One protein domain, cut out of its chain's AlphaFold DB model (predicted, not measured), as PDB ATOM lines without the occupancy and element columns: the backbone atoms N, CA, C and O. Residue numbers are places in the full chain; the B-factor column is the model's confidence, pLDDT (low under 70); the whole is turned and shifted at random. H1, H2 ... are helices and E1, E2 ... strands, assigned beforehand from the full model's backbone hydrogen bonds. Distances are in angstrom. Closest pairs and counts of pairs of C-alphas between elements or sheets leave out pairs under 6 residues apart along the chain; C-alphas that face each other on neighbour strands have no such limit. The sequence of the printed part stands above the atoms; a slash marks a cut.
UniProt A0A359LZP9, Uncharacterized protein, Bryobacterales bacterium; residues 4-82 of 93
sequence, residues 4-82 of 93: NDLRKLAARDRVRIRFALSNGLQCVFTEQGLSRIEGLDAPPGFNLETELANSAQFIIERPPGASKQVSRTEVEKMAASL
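Overview. This is residues 4 to 82 of the 93 residues of an uncharacterized protein of Bryobacterales bacterium (UniProt A0A359LZP9). A strongly twisted sheet of five strands has three helices over one face, H1, H2 and H3, in two layers, helices on one face of a sheet; its other face is bare of named helices. H1 and H3 meet about perpendicular, while H2 sits by itself. The printed part has 79 residues, with three named helices and five named strands that follow each other along the chain as H1 E1 E2 E3 H2 E4 E5 H3; the sheet's order is E3 E2 E1 E4 E5, all antiparallel. The class is mixed, helices and strands, and the whole is compact, with a radius of gyration of the C-alphas of 12.1 A and spans of 33 by 25 by 19 A.

Along the chain. The strands are E1, residues 16 to 20; E2, 26 to 30; E3, 33 to 38, 14.7 A long; E4, 57 to 62, 16.6 A; and E5, 66 to 71, 16.7 A. H1, residues 4 to 13, runs 14.2 A from C-alpha 4 at (-1.896, -16.151, -26.863). H2 is residues 48 to 54; H3, residues 72 to 80, ends with C-alpha 80 at (-7.344, -25.473, -31.332).

Arrangement. E1, E2 and E3 form a meander, each strand the antiparallel neighbour of the one before, with N 17 and O 29 at 2.9 A and N 35 and O 28 at 2.8 A. E4 pairs with E1, N 18 to O 59 at 2.8 A, and with E5 in a hairpin, N 60 to O 68 at 2.9 A. H1 lies over E2 at a height of 7.7 A over the sheet. H3 stands up from the sheet, on the same face. H1 and H3 touch at 74 degrees, the closest C-alphas being Leu 9 and Ala 79, 5.8 A. H2 is on the sheet, its closest C-alpha pair with E1 being Leu 52 and Phe 19, 7.8 A, and is apart from H1 and H3. In the three helices every O i to N i+4 pair is within hydrogen-bond range.

Size, cuts and confidence. The farthest C-alphas, of Ala 42 and Ser 81, are 35.7 A apart. The printed part has no cut and no long link. Residues 35, 39 and 82 have pLDDT under 70.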
ATOM      1  N   ASN A   4      -0.501 -16.594 -26.867       88.56
ATOM      2  CA  ASN A   4      -1.896 -16.151 -26.863       88.56
ATOM      3  C   ASN A   4      -2.894 -17.322 -26.813       88.56
ATOM      4  O   ASN A   4      -3.964 -17.189 -26.224       88.56
ATOM      5  N   ASP A   5      -2.546 -18.472 -27.392       89.75
ATOM      6  CA  ASP A   5      -3.390 -19.669 -27.352       89.75
ATOM      7  C   ASP A   5      -3.456 -20.230 -25.926       89.75
ATOM      8  O   ASP A   5      -4.540 -20.534 -25.427       89.75
ATOM      9  N   LEU A   6      -2.312 -20.264 -25.226       89.94
ATOM     10  CA  LEU A   6      -2.245 -20.649 -23.812       89.94
ATOM     11  C   LEU A   6      -3.026 -19.687 -22.921       89.94
ATOM     12  O   LEU A   6      -3.765 -20.125 -22.044       89.94
ATOM     13  N   ARG A   7      -2.910 -18.378 -23.168       89.56
ATOM     14  CA  ARG A   7      -3.683 -17.360 -22.447       89.56
ATOM     15  C   ARG A   7      -5.187 -17.587 -22.594       89.56
ATOM     16  O   ARG A   7      -5.905 -17.566 -21.597       89.56
ATOM     17  N   LYS A   8      -5.666 -17.795 -23.822       89.62
ATOM     18  CA  LYS A   8      -7.090 -18.051 -24.084       89.62
ATOM     19  C   LYS A   8      -7.553 -19.347 -23.422       89.62
ATOM     20  O   LYS A   8      -8.634 -19.365 -22.840       89.62
ATOM     21  N   LEU A   9      -6.733 -20.397 -23.472       90.44
ATOM     22  CA  LEU A   9      -7.033 -21.677 -22.835       90.44
ATOM     23  C   LEU A   9      -7.136 -21.544 -21.309       90.44
ATOM     24  O   LEU A   9      -8.125 -21.984 -20.726       90.44
ATOM     25  N   ALA A  10      -6.160 -20.884 -20.680       91.06
ATOM     26  CA  ALA A  10      -6.134 -20.631 -19.241       91.06
ATOM     27  C   ALA A  10      -7.369 -19.845 -18.772       91.06
ATOM     28  O   ALA A  10      -8.003 -20.223 -17.790       91.06
ATOM     29  N   ALA A  11      -7.746 -18.798 -19.513       89.88
ATOM     30  CA  ALA A  11      -8.928 -17.991 -19.224       89.88
ATOM     31  C   ALA A  11     -10.249 -18.749 -19.429       89.88
ATOM     32  O   ALA A  11     -11.147 -18.630 -18.596       89.88
ATOM     33  N   ARG A  12     -10.381 -19.542 -20.507       90.19
ATOM     34  CA  ARG A  12     -11.607 -20.317 -20.773       90.19
ATOM     35  C   ARG A  12     -11.835 -21.375 -19.702       90.19
ATOM     36  O   ARG A  12     -12.917 -21.440 -19.128       90.19
ATOM     37  N   ASP A  13     -10.825 -22.207 -19.465       89.62
ATOM     38  CA  ASP A  13     -10.972 -23.391 -18.613       89.62
ATOM     39  C   ASP A  13     -10.732 -23.080 -17.134       89.62
ATOM     40  O   ASP A  13     -10.836 -23.980 -16.300       89.62
ATOM     41  N   ARG A  14     -10.426 -21.816 -16.805       89.44
ATOM     42  CA  ARG A  14     -10.106 -21.367 -15.446       89.44
ATOM     43  C   ARG A  14      -8.977 -22.185 -14.825       89.44
ATOM     44  O   ARG A  14      -9.050 -22.671 -13.695       89.44
ATOM     45  N   VAL A  15      -7.933 -22.389 -15.627       91.94
ATOM     46  CA  VAL A  15      -6.769 -23.213 -15.288       91.94
ATOM     47  C   VAL A  15      -5.496 -22.392 -15.266       91.94
ATOM     48  O   VAL A  15      -5.394 -21.343 -15.903       91.94
ATOM     49  N   ARG A  16      -4.488 -22.906 -14.563       92.31
ATOM     50  CA  ARG A  16      -3.113 -22.431 -14.694       92.31
ATOM     51  C   ARG A  16      -2.338 -23.381 -15.585       92.31
ATOM     52  O   ARG A  16      -2.481 -24.594 -15.458       92.31
ATOM     53  N   ILE A  17      -1.536 -22.839 -16.491       93.62
ATOM     54  CA  ILE A  17      -0.716 -23.629 -17.411       93.62
ATOM     55  C   ILE A  17       0.742 -23.313 -17.123       93.62
ATOM     56  O   ILE A  17       1.138 -22.148 -17.143       93.62
ATOM     57  N   ARG A  18       1.538 -24.349 -16.863       93.44
ATOM     58  CA  ARG A  18       2.963 -24.229 -16.559       93.44
ATOM     59  C   ARG A  18       3.787 -24.977 -17.589       93.44
ATOM     60  O   ARG A  18       3.415 -26.083 -17.979       93.44
ATOM     61  N   PHE A  19       4.917 -24.406 -17.979       92.62
ATOM     62  CA  PHE A  19       5.945 -25.111 -18.741       92.62
ATOM     63  C   PHE A  19       7.337 -24.674 -18.297       92.62
ATOM     64  O   PHE A  19       7.528 -23.557 -17.805       92.62
ATOM     65  N   ALA A  20       8.293 -25.590 -18.427       90.38
ATOM     66  CA  ALA A  20       9.688 -25.330 -18.115       90.38
ATOM     67  C   ALA A  20      10.366 -24.611 -19.285       90.38
ATOM     68  O   ALA A  20      10.131 -24.939 -20.445       90.38
ATOM     69  N   LEU A  21      11.210 -23.644 -18.954       88.69
ATOM     70  CA  LEU A  21      12.116 -22.979 -19.877       88.69
ATOM     71  C   LEU A  21      13.454 -23.739 -19.906       88.69
ATOM     72  O   LEU A  21      13.802 -24.454 -18.963       88.69
ATOM     73  N   SER A  22      14.230 -23.562 -20.970       86.56
ATOM     74  CA  SER A  22      15.525 -24.223 -21.194       86.56
ATOM     75  C   SER A  22      16.557 -23.876 -20.117       86.56
ATOM     76  O   SER A  22      17.476 -24.643 -19.852       86.56
ATOM     77  N   ASN A  23      16.396 -22.720 -19.472       82.88
ATOM     78  CA  ASN A  23      17.243 -22.241 -18.378       82.88
ATOM     79  C   ASN A  23      16.805 -22.741 -16.986       82.88
ATOM     80  O   ASN A  23      17.324 -22.265 -15.980       82.88
ATOM     81  N   GLY A  24      15.842 -23.665 -16.912       83.38
ATOM     82  CA  GLY A  24      15.339 -24.225 -15.656       83.38
ATOM     83  C   GLY A  24      14.291 -23.367 -14.943       83.38
ATOM     84  O   GLY A  24      13.736 -23.807 -13.937       83.38
ATOM     85  N   LEU A  25      13.971 -22.176 -15.463       87.12
ATOM     86  CA  LEU A  25      12.870 -21.362 -14.951       87.12
ATOM     87  C   LEU A  25      11.515 -21.944 -15.375       87.12
ATOM     88  O   LEU A  25      11.417 -22.770 -16.286       87.12
ATOM     89  N   GLN A  26      10.440 -21.486 -14.734       87.69
ATOM     90  CA  GLN A  26       9.081 -21.906 -15.071       87.69
ATOM     91  C   GLN A  26       8.221 -20.721 -15.478       87.69
ATOM     92  O   GLN A  26       8.140 -19.717 -14.774       87.69
ATOM     93  N   CYS A  27       7.533 -20.880 -16.604       88.88
ATOM     94  CA  CYS A  27       6.560 -19.926 -17.103       88.88
ATOM     95  C   CYS A  27       5.158 -20.342 -16.656       88.88
ATOM     96  O   CYS A  27       4.780 -21.504 -16.825       88.88
ATOM     97  N   VAL A  28       4.392 -19.405 -16.087       89.50
ATOM     98  CA  VAL A  28       3.045 -19.660 -15.559       89.50
ATOM     99  C   VAL A  28       2.023 -18.739 -16.219       89.50
ATOM    100  O   VAL A  28       2.069 -17.517 -16.068       89.50
ATOM    101  N   PHE A  29       1.051 -19.338 -16.901       90.06
ATOM    102  CA  PHE A  29      -0.142 -18.677 -17.425       90.06
ATOM    103  C   PHE A  29      -1.323 -18.882 -16.484       90.06
ATOM    104  O   PHE A  29      -1.554 -19.987 -16.000       90.06
ATOM    105  N   THR A  30      -2.090 -17.822 -16.259       88.38
ATOM    106  CA  THR A  30      -3.347 -17.833 -15.504       88.38
ATOM    107  C   THR A  30      -4.452 -17.191 -16.341       88.38
ATOM    108  O   THR A  30      -4.214 -16.709 -17.451       88.38
ATOM    109  N   GLU A  31      -5.668 -17.138 -15.799       83.31
ATOM    110  CA  GLU A  31      -6.816 -16.466 -16.424       83.31
ATOM    111  C   GLU A  31      -6.541 -15.001 -16.801       83.31
ATOM    112  O   GLU A  31      -7.122 -14.478 -17.750       83.31
ATOM    113  N   GLN A  32      -5.630 -14.339 -16.084       79.00
ATOM    114  CA  GLN A  32      -5.284 -12.936 -16.311       79.00
ATOM    115  C   GLN A  32      -4.228 -12.753 -17.416       79.00
ATOM    116  O   GLN A  32      -4.062 -11.650 -17.940       79.00
ATOM    117  N   GLY A  33      -3.551 -13.829 -17.833       75.12
ATOM    118  CA  GLY A  33      -2.462 -13.802 -18.808       75.12
ATOM    119  C   GLY A  33      -1.193 -14.470 -18.292       75.12
ATOM    120  O   GLY A  33      -1.242 -15.338 -17.420       75.12
ATOM    121  N   LEU A  34      -0.044 -14.078 -18.851       77.00
ATOM    122  CA  LEU A  34       1.252 -14.480 -18.309       77.00
ATOM    123  C   LEU A  34       1.368 -13.901 -16.899       77.00
ATOM    124  O   LEU A  34       1.434 -12.688 -16.728       77.00
ATOM    125  N   SER A  35       1.348 -14.772 -15.899       68.19
ATOM    126  CA  SER A  35       1.283 -14.349 -14.508       68.19
ATOM    127  C   SER A  35       2.667 -14.093 -13.941       68.19
ATOM    128  O   SER A  35       2.837 -13.146 -13.175       68.19
ATOM    129  N   ARG A  36       3.640 -14.956 -14.264       71.88
ATOM    130  CA  ARG A  36       4.998 -14.876 -13.722       71.88
ATOM    131  C   ARG A  36       5.958 -15.833 -14.431       71.88
ATOM    132  O   ARG A  36       5.548 -16.905 -14.881       71.88
ATOM    133  N   ILE A  37       7.233 -15.453 -14.465       78.00
ATOM    134  CA  ILE A  37       8.358 -16.376 -14.629       78.00
ATOM    135  C   ILE A  37       9.041 -16.449 -13.264       78.00
ATOM    136  O   ILE A  37       9.565 -15.443 -12.789       78.00
ATOM    137  N   GLU A  38       8.947 -17.593 -12.591       70.94
ATOM    138  CA  GLU A  38       9.556 -17.775 -11.266       70.94
ATOM    139  C   GLU A  38      11.087 -17.708 -11.398       70.94
ATOM    140  O   GLU A  38      11.643 -18.428 -12.227       70.94
ATOM    141  N   GLY A  39      11.755 -16.849 -10.612       68.94
ATOM    142  CA  GLY A  39      13.220 -16.681 -10.616       68.94
ATOM    143  C   GLY A  39      13.786 -15.688 -11.643       68.94
ATOM    144  O   GLY A  39      14.967 -15.760 -11.975       68.94
ATOM    145  N   LEU A  40      12.956 -14.795 -12.193       74.50
ATOM    146  CA  LEU A  40      13.397 -13.762 -13.134       74.50
ATOM    147  C   LEU A  40      13.728 -12.439 -12.417       74.50
ATOM    148  O   LEU A  40      12.848 -11.604 -12.221       74.50
ATOM    149  N   ASP A  41      15.000 -12.236 -12.075       74.06
ATOM    150  CA  ASP A  41      15.504 -11.023 -11.396       74.06
ATOM    151  C   ASP A  41      16.092  -9.959 -12.349       74.06
ATOM    152  O   ASP A  41      16.416  -8.844 -11.940       74.06
ATOM    153  N   ALA A  42      16.227 -10.283 -13.636       74.38
ATOM    154  CA  ALA A  42      16.792  -9.410 -14.666       74.38
ATOM    155  C   ALA A  42      16.005  -9.535 -15.983       74.38
ATOM    156  O   ALA A  42      15.275 -10.515 -16.167       74.38
ATOM    157  N   PRO A  43      16.143  -8.577 -16.925       74.62
ATOM    158  CA  PRO A  43      15.559  -8.712 -18.251       74.62
ATOM    159  C   PRO A  43      15.954 -10.056 -18.881       74.62
ATOM    160  O   PRO A  43      17.137 -10.407 -18.878       74.62
ATOM    161  N   PRO A  44      14.991 -10.829 -19.405       76.88
ATOM    162  CA  PRO A  44      15.282 -12.147 -19.934       76.88
ATOM    163  C   PRO A  44      16.160 -12.030 -21.184       76.88
ATOM    164  O   PRO A  44      15.809 -11.342 -22.139       76.88
ATOM    165  N   GLY A  45      17.275 -12.760 -21.206       80.00
ATOM    166  CA  GLY A  45      18.105 -12.948 -22.402       80.00
ATOM    167  C   GLY A  45      17.540 -13.981 -23.389       80.00
ATOM    168  O   GLY A  45      18.271 -14.474 -24.240       80.00
ATOM    169  N   PHE A  46      16.266 -14.357 -23.246       83.00
ATOM    170  CA  PHE A  46      15.604 -15.405 -24.021       83.00
ATOM    171  C   PHE A  46      14.273 -14.913 -24.595       83.00
ATOM    172  O   PHE A  46      13.637 -14.002 -24.063       83.00
ATOM    173  N   ASN A  47      13.823 -15.552 -25.676       87.81
ATOM    174  CA  ASN A  47      12.529 -15.276 -26.289       87.81
ATOM    175  C   ASN A  47      11.494 -16.317 -25.838       87.81
ATOM    176  O   ASN A  47      11.646 -17.507 -26.100       87.81
ATOM    177  N   LEU A  48      10.417 -15.866 -25.196       87.31
ATOM    178  CA  LEU A  48       9.377 -16.751 -24.664       87.31
ATOM    179  C   LEU A  48       8.631 -17.573 -25.722       87.31
ATOM    180  O   LEU A  48       8.217 -18.688 -25.421       87.31
ATOM    181  N   GLU A  49       8.442 -17.059 -26.939       90.12
ATOM    182  CA  GLU A  49       7.813 -17.832 -28.019       90.12
ATOM    183  C   GLU A  49       8.747 -18.957 -28.487       90.12
ATOM    184  O   GLU A  49       8.287 -20.064 -28.760       90.12
ATOM    185  N   THR A  50      10.060 -18.708 -28.518       89.88
ATOM    186  CA  THR A  50      11.068 -19.739 -28.809       89.88
ATOM    187  C   THR A  50      11.104 -20.800 -27.714       89.88
ATOM    188  O   THR A  50      11.059 -21.991 -28.009       89.88
ATOM    189  N   GLU A  51      11.098 -20.391 -26.447       91.06
ATOM    190  CA  GLU A  51      11.070 -21.332 -25.324       91.06
ATOM    191  C   GLU A  51       9.783 -22.166 -25.307       91.06
ATOM    192  O   GLU A  51       9.814 -23.380 -25.089       91.06
ATOM    193  N   LEU A  52       8.645 -21.543 -25.626       90.38
ATOM    194  CA  LEU A  52       7.394 -22.259 -25.835       90.38
ATOM    195  C   LEU A  52       7.524 -23.259 -26.987       90.38
ATOM    196  O   LEU A  52       7.036 -24.378 -26.866       90.38
ATOM    197  N   ALA A  53       8.162 -22.895 -28.102       89.44
ATOM    198  CA  ALA A  53       8.376 -23.793 -29.237       89.44
ATOM    199  C   ALA A  53       9.221 -25.026 -28.868       89.44
ATOM    200  O   ALA A  53       8.920 -26.118 -29.342       89.44
ATOM    201  N   ASN A  54      10.183 -24.869 -27.960       89.50
ATOM    202  CA  ASN A  54      11.030 -25.956 -27.465       89.50
ATOM    203  C   ASN A  54      10.370 -26.797 -26.356       89.50
ATOM    204  O   ASN A  54      10.814 -27.904 -26.056       89.50
ATOM    205  N   SER A  55       9.286 -26.302 -25.755       90.38
ATOM    206  CA  SER A  55       8.591 -26.992 -24.669       90.38
ATOM    207  C   SER A  55       7.775 -28.186 -25.173       90.38
ATOM    208  O   SER A  55       6.860 -28.048 -25.995       90.38
ATOM    209  N   ALA A  56       8.082 -29.367 -24.634       90.12
ATOM    210  CA  ALA A  56       7.398 -30.621 -24.960       90.12
ATOM    211  C   ALA A  56       6.295 -30.998 -23.955       90.12
ATOM    212  O   ALA A  56       5.354 -31.720 -24.304       90.12
ATOM    213  N   GLN A  57       6.406 -30.523 -22.712       93.00
ATOM    214  CA  GLN A  57       5.542 -30.910 -21.601       93.00
ATOM    215  C   GLN A  57       4.976 -29.688 -20.887       93.00
ATOM    216  O   GLN A  57       5.674 -28.698 -20.664       93.00
ATOM    217  N   PHE A  58       3.707 -29.796 -20.510       94.88
ATOM    218  CA  PHE A  58       2.957 -28.751 -19.832       94.88
ATOM    219  C   PHE A  58       2.230 -29.345 -18.632       94.88
ATOM    220  O   PHE A  58       1.832 -30.511 -18.648       94.88
ATOM    221  N   ILE A  59       2.015 -28.534 -17.605       94.94
ATOM    222  CA  ILE A  59       1.200 -28.889 -16.445       94.94
ATOM    223  C   ILE A  59      -0.023 -27.985 -16.454       94.94
ATOM    224  O   ILE A  59       0.109 -26.763 -16.450       94.94
ATOM    225  N   ILE A  60      -1.207 -28.588 -16.468       94.00
ATOM    226  CA  ILE A  60      -2.478 -27.885 -16.318       94.00
ATOM    227  C   ILE A  60      -2.958 -28.080 -14.889       94.00
ATOM    228  O   ILE A  60      -3.228 -29.205 -14.475       94.00
ATOM    229  N   GLU A  61      -3.088 -26.987 -14.150       92.62
ATOM    230  CA  GLU A  61      -3.585 -26.955 -12.780       92.62
ATOM    231  C   GLU A  61      -5.016 -26.399 -12.769       92.62
ATOM    232  O   GLU A  61      -5.264 -25.252 -13.146       92.62
ATOM    233  N   ARG A  62      -5.968 -27.218 -12.324       90.56
ATOM    234  CA  ARG A  62      -7.359 -26.854 -12.053       90.56
ATOM    235  C   ARG A  62      -7.554 -26.637 -10.552       90.56
ATOM    236  O   ARG A  62      -7.312 -27.560  -9.766       90.56
ATOM    237  N   PRO A  63      -8.031 -25.465 -10.112       82.94
ATOM    238  CA  PRO A  63      -8.496 -25.307  -8.741       82.94
ATOM    239  C   PRO A  63      -9.731 -26.204  -8.491       82.94
ATOM    240  O   PRO A  63     -10.564 -26.336  -9.389       82.94
ATOM    241  N   PRO A  64      -9.873 -26.835  -7.305       77.81
ATOM    242  CA  PRO A  64      -9.055 -26.685  -6.100       77.81
ATOM    243  C   PRO A  64      -7.978 -27.784  -5.929       77.81
ATOM    244  O   PRO A  64      -7.956 -28.473  -4.916       77.81
ATOM    245  N   GLY A  65      -7.060 -27.949  -6.892       81.44
ATOM    246  CA  GLY A  65      -5.795 -28.679  -6.675       81.44
ATOM    247  C   GLY A  65      -5.520 -29.864  -7.602       81.44
ATOM    248  O   GLY A  65      -4.517 -30.550  -7.428       81.44
ATOM    249  N   ALA A  66      -6.361 -30.109  -8.606       89.56
ATOM    250  CA  ALA A  66      -6.074 -31.134  -9.601       89.56
ATOM    251  C   ALA A  66      -5.013 -30.615 -10.577       89.56
ATOM    252  O   ALA A  66      -5.221 -29.595 -11.225       89.56
ATOM    253  N   SER A  67      -3.894 -31.318 -10.727       92.88
ATOM    254  CA  SER A  67      -2.909 -31.022 -11.768       92.88
ATOM    255  C   SER A  67      -2.752 -32.213 -12.704       92.88
ATOM    256  O   SER A  67      -2.836 -33.368 -12.287       92.88
ATOM    257  N   LYS A  68      -2.575 -31.937 -13.997       93.75
ATOM    258  CA  LYS A  68      -2.337 -32.959 -15.016       93.75
ATOM    259  C   LYS A  68      -1.189 -32.529 -15.910       93.75
ATOM    260  O   LYS A  68      -1.225 -31.447 -16.495       93.75
ATOM    261  N   GLN A  69      -0.211 -33.413 -16.060       94.88
ATOM    262  CA  GLN A  69       0.819 -33.268 -17.073       94.88
ATOM    263  C   GLN A  69       0.269 -33.697 -18.435       94.88
ATOM    264  O   GLN A  69      -0.365 -34.745 -18.572       94.88
ATOM    265  N   VAL A  70       0.491 -32.864 -19.443       94.81
ATOM    266  CA  VAL A  70       0.004 -33.054 -20.807       94.81
ATOM    267  C   VAL A  70       1.122 -32.748 -21.799       94.81
ATOM    268  O   VAL A  70       2.018 -31.943 -21.536       94.81
ATOM    269  N   SER A  71       1.091 -33.423 -22.945       94.75
ATOM    270  CA  SER A  71       2.039 -33.170 -24.026       94.75
ATOM    271  C   SER A  71       1.680 -31.891 -24.777       94.75
ATOM    272  O   SER A  71       0.536 -31.430 -24.753       94.75
ATOM    273  N   ARG A  72       2.655 -31.352 -25.511       92.00
ATOM    274  CA  ARG A  72       2.447 -30.241 -26.443       92.00
ATOM    275  C   ARG A  72       1.247 -30.468 -27.364       92.00
ATOM    276  O   ARG A  72       0.374 -29.612 -27.442       92.00
ATOM    277  N   THR A  73       1.183 -31.635 -28.002       91.62
ATOM    278  CA  THR A  73       0.111 -31.985 -28.941       91.62
ATOM    279  C   THR A  73      -1.262 -31.953 -28.276       91.62
ATOM    280  O   THR A  73      -2.233 -31.515 -28.885       91.62
ATOM    281  N   GLU A  74      -1.361 -32.384 -27.017       91.94
ATOM    282  CA  GLU A  74      -2.619 -32.333 -26.269       91.94
ATOM    283  C   GLU A  74      -3.031 -30.886 -25.969       91.94
ATOM    284  O   GLU A  74      -4.186 -30.510 -26.164       91.94
ATOM    285  N   VAL A  75      -2.084 -30.038 -25.547       91.75
ATOM    286  CA  VAL A  75      -2.338 -28.604 -25.326       91.75
ATOM    287  C   VAL A  75      -2.744 -27.907 -26.616       91.75
ATOM    288  O   VAL A  75      -3.679 -27.112 -26.614       91.75
ATOM    289  N   GLU A  76      -2.101 -28.247 -27.730       91.31
ATOM    290  CA  GLU A  76      -2.462 -27.762 -29.059       91.31
ATOM    291  C   GLU A  76      -3.882 -28.160 -29.442       91.31
ATOM    292  O   GLU A  76      -4.625 -27.305 -29.912       91.31
ATOM    293  N   LYS A  77      -4.305 -29.401 -29.184       90.81
ATOM    294  CA  LYS A  77      -5.696 -29.827 -29.406       90.81
ATOM    295  C   LYS A  77      -6.678 -29.050 -28.529       90.81
ATOM    296  O   LYS A  77      -7.697 -28.559 -29.023       90.81
ATOM    297  N   MET A  78      -6.369 -28.893 -27.240       90.06
ATOM    298  CA  MET A  78      -7.208 -28.134 -26.304       90.06
ATOM    299  C   MET A  78      -7.343 -26.664 -26.718       90.06
ATOM    300  O   MET A  78      -8.433 -26.101 -26.629       90.06
ATOM    301  N   ALA A  79      -6.260 -26.069 -27.219       87.38
ATOM    302  CA  ALA A  79      -6.243 -24.700 -27.705       87.38
ATOM    303  C   ALA A  79      -6.894 -24.538 -29.089       87.38
ATOM    304  O   ALA A  79      -7.623 -23.579 -29.307       87.38
ATOM    305  N   ALA A  80      -6.701 -25.480 -30.015       84.88
ATOM    306  CA  ALA A  80      -7.344 -25.473 -31.332       84.88
ATOM    307  C   ALA A  80      -8.871 -25.581 -31.219       84.88
ATOM    308  O   ALA A  80      -9.593 -24.975 -32.002       84.88
ATOM    309  N   SER A  81      -9.366 -26.257 -30.178       79.00
ATOM    310  CA  SER A  81     -10.795 -26.288 -29.837       79.00
ATOM    311  C   SER A  81     -11.376 -24.899 -29.487       79.00
ATOM    312  O   SER A  81     -12.589 -24.771 -29.344       79.00
ATOM    313  N   LEU A  82     -10.539 -23.863 -29.308       68.00
ATOM    314  CA  LEU A  82     -10.940 -22.462 -29.084       68.00
ATOM    315  C   LEU A  82     -11.118 -21.687 -30.391       68.00
ATOM    316  O   LEU A  82     -11.924 -20.762 -30.463       68.00
TER     317      LEU A  82